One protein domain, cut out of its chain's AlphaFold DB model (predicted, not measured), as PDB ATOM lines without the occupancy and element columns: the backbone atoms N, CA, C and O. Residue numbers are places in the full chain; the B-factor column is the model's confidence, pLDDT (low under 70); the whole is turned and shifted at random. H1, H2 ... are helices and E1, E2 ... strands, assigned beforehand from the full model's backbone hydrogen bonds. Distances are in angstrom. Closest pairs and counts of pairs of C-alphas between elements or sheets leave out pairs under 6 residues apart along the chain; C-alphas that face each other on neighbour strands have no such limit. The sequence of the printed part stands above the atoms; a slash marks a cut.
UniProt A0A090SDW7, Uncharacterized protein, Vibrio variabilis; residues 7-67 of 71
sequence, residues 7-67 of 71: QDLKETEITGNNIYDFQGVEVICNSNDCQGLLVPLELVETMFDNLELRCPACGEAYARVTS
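This is residues 7 to 67 of the 71 residues of an uncharacterized protein of Vibrio variabilis (UniProt A0A090SDW7). A small three-stranded sheet, E3, E4 and E5, forms a slab with the short helix H2 packed over one face; at one end E2 runs on into E3, and the hairpin of E1 and E2 makes a second, smaller sheet there. H1, beyond H2, is the element farthest from the mean of the C-alphas, at 11.4 A. The printed part has 61 residues, with two named helices and five named strands in the order H1, H2, E1, E2, E3, E4, E5; both sheets, E3 - E4 - E5 and E1 - E2, are antiparallel, and the class is mixed, helices and strands. It is compact, with a radius of gyration of the C-alphas of 11.1 A, and rounded, spanning 31 by 25 by 14 A.

Begin with the larger sheet, where E3, residues 42 to 46, E4, residues 50 to 54, and E5, residues 61 to 66, form a meander, each strand the antiparallel neighbour of the one before. In the hairpin of E3 and E4, at 151 degrees between directions, look for N 44 and O 52, 2.9 A apart. In the hairpin of E4 and E5, at 167 degrees, N 51 and O 65 are 2.8 A apart. E3 and E5 are the edge strands. H2, residues 19 to 22, is on this sheet at a height of 8.2 A, only just over E4, with 3 of its C-alphas falling on that strand; their closest C-alphas are those of Ile 19 and Leu 53, 7.5 A apart. E2, residues 38 to 40, runs on into E3 at 50 degrees across one residue. It forms a hairpin with E1, residues 26 to 28, antiparallel at 142 degrees, with N 27 and O 39 3.0 A apart, within hydrogen-bond range. E1 is apart from E3, E4 and E5. H1, residues 7 to 11, is close to H2 but not clearly touching; their closest C-alphas, of Leu 9 and Phe 22, are 7.0 A apart. H1 is only just not on the larger sheet, with 4 pairs of C-alphas within 10 A. In H1 every O i to N i+4 pair is within hydrogen-bond range; H2 is too short for such a pair.

Find C-alpha 42 at (53.965, -14.009, -38.059); from there E3 runs 12.4 A to Thr 46. E4 runs 12.3 A from Asn 50 to Arg 54, and E5 13.8 A from Ala 61 to C-alpha 66 at (54.840, -30.024, -35.313). E1, Glu 26 to Ile 28, and E2, Leu 38 to Pro 40, are each 7.0 A long. Go back to C-alpha 7 at (45.230, -18.195, -51.723), where H1 begins; it is 6.2 A long, and H2, Ile 19 to Phe 22, is 5.6 A.

Look for the two C-alphas farthest apart at Gly 36 and Phe 48, 31.8 A from each other. The printed part has no cut, and no link is long. The mean pLDDT of the printed part is 88.2, and residue 67 is under 70.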
ATOM      1  N   GLN A   7      45.780 -17.090 -50.948       88.19
ATOM      2  CA  GLN A   7      45.230 -18.195 -51.723       88.19
ATOM      3  C   GLN A   7      46.149 -19.424 -51.659       88.19
ATOM      4  O   GLN A   7      45.665 -20.519 -51.384       88.19
ATOM      5  N   ASP A   8      47.467 -19.244 -51.804       89.12
ATOM      6  CA  ASP A   8      48.422 -20.341 -51.620       89.12
ATOM      7  C   ASP A   8      48.311 -20.952 -50.217       89.12
ATOM      8  O   ASP A   8      48.396 -22.167 -50.089       89.12
ATOM      9  N   LEU A   9      48.112 -20.131 -49.178       88.19
ATOM     10  CA  LEU A   9      47.947 -20.586 -47.792       88.19
ATOM     11  C   LEU A   9      46.724 -21.507 -47.634       88.19
ATOM     12  O   LEU A   9      46.763 -22.452 -46.855       88.19
ATOM     13  N   LYS A  10      45.641 -21.240 -48.375       86.75
ATOM     14  CA  LYS A  10      44.402 -22.040 -48.345       86.75
ATOM     15  C   LYS A  10      44.472 -23.298 -49.208       86.75
ATOM     16  O   LYS A  10      43.799 -24.276 -48.900       86.75
ATOM     17  N   GLU A  11      45.227 -23.256 -50.303       89.81
ATOM     18  CA  GLU A  11      45.316 -24.355 -51.275       89.81
ATOM     19  C   GLU A  11      46.517 -25.285 -51.032       89.81
ATOM     20  O   GLU A  11      46.557 -26.389 -51.573       89.81
ATOM     21  N   THR A  12      47.495 -24.859 -50.229       88.44
ATOM     22  CA  THR A  12      48.696 -25.640 -49.914       88.44
ATOM     23  C   THR A  12      48.553 -26.307 -48.554       88.44
ATOM     24  O   THR A  12      48.226 -25.659 -47.565       88.44
ATOM     25  N   GLU A  13      48.874 -27.597 -48.483       89.81
ATOM     26  CA  GLU A  13      49.078 -28.267 -47.201       89.81
ATOM     27  C   GLU A  13      50.344 -27.717 -46.532       89.81
ATOM     28  O   GLU A  13      51.453 -27.808 -47.074       89.81
ATOM     29  N   ILE A  14      50.170 -27.101 -45.366       89.00
ATOM     30  CA  ILE A  14      51.266 -26.487 -44.622       89.00
ATOM     31  C   ILE A  14      51.936 -27.563 -43.768       89.00
ATOM     32  O   ILE A  14      51.288 -28.236 -42.974       89.00
ATOM     33  N   THR A  15      53.246 -27.706 -43.944       89.81
ATOM     34  CA  THR A  15      54.122 -28.682 -43.282       89.81
ATOM     35  C   THR A  15      55.321 -27.960 -42.667       89.81
ATOM     36  O   THR A  15      55.608 -26.814 -43.025       89.81
ATOM     37  N   GLY A  16      56.079 -28.624 -41.787       86.25
ATOM     38  CA  GLY A  16      57.303 -28.050 -41.203       86.25
ATOM     39  C   GLY A  16      58.318 -27.551 -42.245       86.25
ATOM     40  O   GLY A  16      59.034 -26.585 -42.000       86.25
ATOM     41  N   ASN A  17      58.317 -28.140 -43.446       86.50
ATOM     42  CA  ASN A  17      59.237 -27.784 -44.528       86.50
ATOM     43  C   ASN A  17      58.850 -26.514 -45.297       86.50
ATOM     44  O   ASN A  17      59.722 -25.890 -45.896       86.50
ATOM     45  N   ASN A  18      57.563 -26.151 -45.335       88.62
ATOM     46  CA  ASN A  18      57.073 -25.033 -46.151       88.62
ATOM     47  C   ASN A  18      56.445 -23.902 -45.326       88.62
ATOM     48  O   ASN A  18      56.179 -22.841 -45.880       88.62
ATOM     49  N   ILE A  19      56.233 -24.084 -44.018       89.44
ATOM     50  CA  ILE A  19      55.570 -23.082 -43.176       89.44
ATOM     51  C   ILE A  19      56.311 -21.733 -43.166       89.44
ATOM     52  O   ILE A  19      55.680 -20.677 -43.170       89.44
ATOM     53  N   TYR A  20      57.643 -21.762 -43.265       90.12
ATOM     54  CA  TYR A  20      58.493 -20.573 -43.377       90.12
ATOM     55  C   TYR A  20      58.233 -19.756 -44.653       90.12
ATOM     56  O   TYR A  20      58.399 -18.537 -44.640       90.12
ATOM     57  N   ASP A  21      57.771 -20.387 -45.741       90.31
ATOM     58  CA  ASP A  21      57.458 -19.695 -47.001       90.31
ATOM     59  C   ASP A  21      56.213 -18.800 -46.887       90.31
ATOM     60  O   ASP A  21      55.992 -17.929 -47.733       90.31
ATOM     61  N   PHE A  22      55.390 -19.024 -45.860       90.56
ATOM     62  CA  PHE A  22      54.157 -18.281 -45.607       90.56
ATOM     63  C   PHE A  22      54.320 -17.190 -44.538       90.56
ATOM     64  O   PHE A  22      53.364 -16.470 -44.238       90.56
ATOM     65  N   GLN A  23      55.522 -17.023 -43.981       90.12
ATOM     66  CA  GLN A  23      55.822 -15.897 -43.105       90.12
ATOM     67  C   GLN A  23      55.697 -14.578 -43.882       90.12
ATOM     68  O   GLN A  23      56.249 -14.415 -44.971       90.12
ATOM     69  N   GLY A  24      54.976 -13.613 -43.311       89.50
ATOM     70  CA  GLY A  24      54.737 -12.307 -43.924       89.50
ATOM     71  C   GLY A  24      53.668 -12.304 -45.017       89.50
ATOM     72  O   GLY A  24      53.440 -11.254 -45.615       89.50
ATOM     73  N   VAL A  25      52.995 -13.433 -45.276       91.56
ATOM     74  CA  VAL A  25      51.824 -13.456 -46.161       91.56
ATOM     75  C   VAL A  25      50.733 -12.592 -45.549       91.56
ATOM     76  O   VAL A  25      50.334 -12.794 -44.403       91.56
ATOM     77  N   GLU A  26      50.259 -11.620 -46.318       91.62
ATOM     78  CA  GLU A  26      49.161 -10.755 -45.912       91.62
ATOM     79  C   GLU A  26      47.834 -11.496 -46.068       91.62
ATOM     80  O   GLU A  26      47.496 -11.968 -47.156       91.62
ATOM     81  N   VAL A  27      47.089 -11.597 -44.971       90.12
ATOM     82  CA  VAL A  27      45.765 -12.224 -44.928       90.12
ATOM     83  C   VAL A  27      44.753 -11.267 -44.327       90.12
ATOM     84  O   VAL A  27      45.087 -10.421 -43.494       90.12
ATOM     85  N   ILE A  28      43.492 -11.417 -44.723       90.12
ATOM     86  CA  ILE A  28      42.396 -10.733 -44.038       90.12
ATOM     87  C   ILE A  28      42.114 -11.467 -42.725       90.12
ATOM     88  O   ILE A  28      41.741 -12.645 -42.720       90.12
ATOM     89  N   CYS A  29      42.293 -10.775 -41.600       87.81
ATOM     90  CA  CYS A  29      41.998 -11.348 -40.297       87.81
ATOM     91  C   CYS A  29      40.495 -11.505 -40.069       87.81
ATOM     92  O   CYS A  29      39.719 -10.602 -40.385       87.81
ATOM     93  N   ASN A  30      40.084 -12.674 -39.562       84.19
ATOM     94  CA  ASN A  30      38.680 -13.001 -39.298       84.19
ATOM     95  C   ASN A  30      38.352 -13.032 -37.800       84.19
ATOM     96  O   ASN A  30      37.176 -13.071 -37.444       84.19
ATOM     97  N   SER A  31      39.367 -12.966 -36.938       86.81
ATOM     98  CA  SER A  31      39.211 -12.771 -35.501       86.81
ATOM     99  C   SER A  31      38.352 -11.550 -35.179       86.81
ATOM    100  O   SER A  31      38.505 -10.500 -35.800       86.81
ATOM    101  N   ASN A  32      37.509 -11.653 -34.151       84.38
ATOM    102  CA  ASN A  32      36.619 -10.567 -33.724       84.38
ATOM    103  C   ASN A  32      37.366  -9.257 -33.411       84.38
ATOM    104  O   ASN A  32      36.823  -8.180 -33.641       84.38
ATOM    105  N   ASP A  33      38.604  -9.338 -32.917       81.94
ATOM    106  CA  ASP A  33      39.413  -8.172 -32.545       81.94
ATOM    107  C   ASP A  33      40.121  -7.502 -33.738       81.94
ATOM    108  O   ASP A  33      40.541  -6.351 -33.645       81.94
ATOM    109  N   CYS A  34      40.281  -8.205 -34.862       85.31
ATOM    110  CA  CYS A  34      41.041  -7.736 -36.031       85.31
ATOM    111  C   CYS A  34      40.280  -7.910 -37.353       85.31
ATOM    112  O   CYS A  34      40.879  -7.872 -38.428       85.31
ATOM    113  N   GLN A  35      38.962  -8.101 -37.280       83.88
ATOM    114  CA  GLN A  35      38.144  -8.482 -38.421       83.88
ATOM    115  C   GLN A  35      38.265  -7.471 -39.569       83.88
ATOM    116  O   GLN A  35      38.010  -6.278 -39.400       83.88
ATOM    117  N   GLY A  36      38.622  -7.957 -40.758       82.56
ATOM    118  CA  GLY A  36      38.727  -7.135 -41.965       82.56
ATOM    119  C   GLY A  36      40.036  -6.353 -42.099       82.56
ATOM    120  O   GLY A  36      40.193  -5.623 -43.078       82.56
ATOM    121  N   LEU A  37      40.979  -6.503 -41.162       88.06
ATOM    122  CA  LEU A  37      42.319  -5.937 -41.295       88.06
ATOM    123  C   LEU A  37      43.207  -6.861 -42.121       88.06
ATOM    124  O   LEU A  37      43.254  -8.070 -41.893       88.06
ATOM    125  N   LEU A  38      43.938  -6.263 -43.059       90.38
ATOM    126  CA  LEU A  38      45.021  -6.934 -43.758       90.38
ATOM    127  C   LEU A  38      46.234  -6.970 -42.822       90.38
ATOM    128  O   LEU A  38      46.751  -5.918 -42.442       90.38
ATOM    129  N   VAL A  39      46.648  -8.166 -42.415       91.31
ATOM    130  CA  VAL A  39      47.753  -8.366 -41.469       91.31
ATOM    131  C   VAL A  39      48.783  -9.329 -42.058       91.31
ATOM    132  O   VAL A  39      48.394 -10.347 -42.634       91.31
ATOM    133  N   PRO A  40      50.090  -9.045 -41.924       92.44
ATOM    134  CA  PRO A  40      51.126  -9.999 -42.294       92.44
ATOM    135  C   PRO A  40      51.200 -11.103 -41.237       92.44
ATOM    136  O   PRO A  40      51.290 -10.815 -40.043       92.44
ATOM    137  N   LEU A  41      51.171 -12.364 -41.666       92.38
ATOM    138  CA  LEU A  41      51.324 -13.500 -40.761       92.38
ATOM    139  C   LEU A  41      52.714 -13.523 -40.123       92.38
ATOM    140  O   LEU A  41      53.734 -13.346 -40.792       92.38
ATOM    141  N   GLU A  42      52.748 -13.803 -38.827       93.69
ATOM    142  CA  GLU A  42      53.965 -14.009 -38.059       93.69
ATOM    143  C   GLU A  42      54.143 -15.500 -37.781       93.69
ATOM    144  O   GLU A  42      53.214 -16.173 -37.331       93.69
ATOM    145  N   LEU A  43      55.339 -16.018 -38.061       92.69
ATOM    146  CA  LEU A  43      55.719 -17.366 -37.665       92.69
ATOM    147  C   LEU A  43      56.265 -17.323 -36.241       92.69
ATOM    148  O   LEU A  43      57.196 -16.570 -35.956       92.69
ATOM    149  N   VAL A  44      55.713 -18.154 -35.365       91.94
ATOM    150  CA  VAL A  44      56.155 -18.254 -33.978       91.94
ATOM    151  C   VAL A  44      56.452 -19.702 -33.631       91.94
ATOM    152  O   VAL A  44      55.627 -20.593 -33.833       91.94
ATOM    153  N   GLU A  45      57.629 -19.905 -33.055       90.06
ATOM    154  CA  GLU A  45      58.059 -21.177 -32.490       90.06
ATOM    155  C   GLU A  45      57.577 -21.255 -31.038       90.06
ATOM    156  O   GLU A  45      57.839 -20.371 -30.219       90.06
ATOM    157  N   THR A  46      56.823 -22.298 -30.713       82.81
ATOM    158  CA  THR A  46      56.304 -22.531 -29.361       82.81
ATOM    159  C   THR A  46      57.060 -23.664 -28.677       82.81
ATOM    160  O   THR A  46      57.806 -24.409 -29.312       82.81
ATOM    161  N   MET A  47      56.891 -23.794 -27.356       74.81
ATOM    162  CA  MET A  47      57.483 -24.908 -26.608       74.81
ATOM    163  C   MET A  47      57.006 -26.239 -27.221       74.81
ATOM    164  O   MET A  47      55.840 -26.335 -27.607       74.81
ATOM    165  N   PHE A  48      57.890 -27.241 -27.297       77.19
ATOM    166  CA  PHE A  48      57.687 -28.519 -28.010       77.19
ATOM    167  C   PHE A  48      57.776 -28.431 -29.543       77.19
ATOM    168  O   PHE A  48      56.967 -29.059 -30.222       77.19
ATOM    169  N   ASP A  49      58.701 -27.621 -30.074       80.19
ATOM    170  CA  ASP A  49      59.034 -27.575 -31.506       80.19
ATOM    171  C   ASP A  49      57.791 -27.428 -32.402       80.19
ATOM    172  O   ASP A  49      57.641 -28.066 -33.439       80.19
ATOM    173  N   ASN A  50      56.833 -26.613 -31.973       87.25
ATOM    174  CA  ASN A  50      55.594 -26.371 -32.702       87.25
ATOM    175  C   ASN A  50      55.707 -25.024 -33.413       87.25
ATOM    176  O   ASN A  50      55.849 -23.992 -32.750       87.25
ATOM    177  N   LEU A  51      55.602 -25.035 -34.738       91.25
ATOM    178  CA  LEU A  51      55.610 -23.840 -35.573       91.25
ATOM    179  C   LEU A  51      54.169 -23.413 -35.847       91.25
ATOM    180  O   LEU A  51      53.342 -24.215 -36.282       91.25
ATOM    181  N   GLU A  52      53.862 -22.145 -35.597       93.31
ATOM    182  CA  GLU A  52      52.518 -21.600 -35.769       93.31
ATOM    183  C   GLU A  52      52.554 -20.294 -36.559       93.31
ATOM    184  O   GLU A  52      53.259 -19.357 -36.184       93.31
ATOM    185  N   LEU A  53      51.767 -20.221 -37.632       92.81
ATOM    186  CA  LEU A  53      51.494 -18.975 -38.344       92.81
ATOM    187  C   LEU A  53      50.297 -18.303 -37.700       92.81
ATOM    188  O   LEU A  53      49.189 -18.844 -37.731       92.81
ATOM    189  N   ARG A  54      50.511 -17.115 -37.143       93.31
ATOM    190  CA  ARG A  54      49.485 -16.373 -36.416       93.31
ATOM    191  C   ARG A  54      49.386 -14.924 -36.865       93.31
ATOM    192  O   ARG A  54      50.333 -14.345 -37.392       93.31
ATOM    193  N   CYS A  55      48.232 -14.319 -36.618       92.12
ATOM    194  CA  CYS A  55      48.073 -12.876 -36.706       92.12
ATOM    195  C   CYS A  55      48.839 -12.203 -35.547       92.12
ATOM    196  O   CYS A  55      48.544 -12.506 -34.389       92.12
ATOM    197  N   PRO A  56      49.756 -11.254 -35.804       90.62
ATOM    198  CA  PRO A  56      50.506 -10.571 -34.745       90.62
ATOM    199  C   PRO A  56      49.636  -9.629 -33.893       90.62
ATOM    200  O   PRO A  56      50.023  -9.260 -32.788       90.62
ATOM    201  N   ALA A  57      48.463  -9.222 -34.393       88.88
ATOM    202  CA  ALA A  57      47.584  -8.278 -33.706       88.88
ATOM    203  C   ALA A  57      46.628  -8.956 -32.707       88.88
ATOM    204  O   ALA A  57      46.498  -8.486 -31.579       88.88
ATOM    205  N   CYS A  58      45.978 -10.060 -33.093       89.81
ATOM    206  CA  CYS A  58      45.028 -10.786 -32.234       89.81
ATOM    207  C   CYS A  58      45.532 -12.153 -31.747       89.81
ATOM    208  O   CYS A  58      44.910 -12.751 -30.875       89.81
ATOM    209  N   GLY A  59      46.627 -12.673 -32.309       89.06
ATOM    210  CA  GLY A  59      47.147 -14.004 -31.990       89.06
ATOM    211  C   GLY A  59      46.376 -15.166 -32.626       89.06
ATOM    212  O   GLY A  59      46.627 -16.311 -32.265       89.06
ATOM    213  N   GLU A  60      45.443 -14.909 -33.549       90.31
ATOM    214  CA  GLU A  60      44.694 -15.964 -34.247       90.31
ATOM    215  C   GLU A  60      45.630 -16.837 -35.091       90.31
ATOM    216  O   GLU A  60      46.348 -16.321 -35.948       90.31
ATOM    217  N   ALA A  61      45.619 -18.148 -34.845       89.56
ATOM    218  CA  ALA A  61      46.438 -19.120 -35.558       89.56
ATOM    219  C   ALA A  61      45.755 -19.578 -36.857       89.56
ATOM    220  O   ALA A  61      44.601 -20.002 -36.851       89.56
ATOM    221  N   TYR A  62      46.496 -19.534 -37.960       89.19
ATOM    222  CA  TYR A  62      46.050 -19.939 -39.298       89.19
ATOM    223  C   TYR A  62      46.550 -21.323 -39.677       89.19
ATOM    224  O   TYR A  62      45.860 -22.072 -40.364       89.19
ATOM    225  N   ALA A  63      47.759 -21.654 -39.237       89.81
ATOM    226  CA  ALA A  63      48.363 -22.950 -39.463       89.81
ATOM    227  C   ALA A  63      49.264 -23.300 -38.290       89.81
ATOM    228  O   ALA A  63      49.918 -22.427 -37.717       89.81
ATOM    229  N   ARG A  64      49.308 -24.585 -37.960       90.62
ATOM    230  CA  ARG A  64      50.172 -25.128 -36.923       90.62
ATOM    231  C   ARG A  64      50.744 -26.442 -37.412       90.62
ATOM    232  O   ARG A  64      49.991 -27.297 -37.870       90.62
ATOM    233  N   VAL A  65      52.052 -26.597 -37.278       90.00
ATOM    234  CA  VAL A  65      52.765 -27.830 -37.610       90.00
ATOM    235  C   VAL A  65      53.705 -28.183 -36.469       90.00
ATOM    236  O   VAL A  65      54.323 -27.316 -35.851       90.00
ATOM    237  N   THR A  66      53.795 -29.468 -36.168       85.31
ATOM    238  CA  THR A  66      54.840 -30.024 -35.313       85.31
ATOM    239  C   THR A  66      56.107 -30.177 -36.143       85.31
ATOM    240  O   THR A  66      56.049 -30.687 -37.258       85.31
ATOM    241  N   SER A  67      57.259 -29.778 -35.608       69.62
ATOM    242  CA  SER A  67      58.560 -30.038 -36.250       69.62
ATOM    243  C   SER A  67      58.962 -31.518 -36.167       69.62
ATOM    244  O   SER A  67      59.984 -31.900 -36.722       69.62
TER     245      SER A  67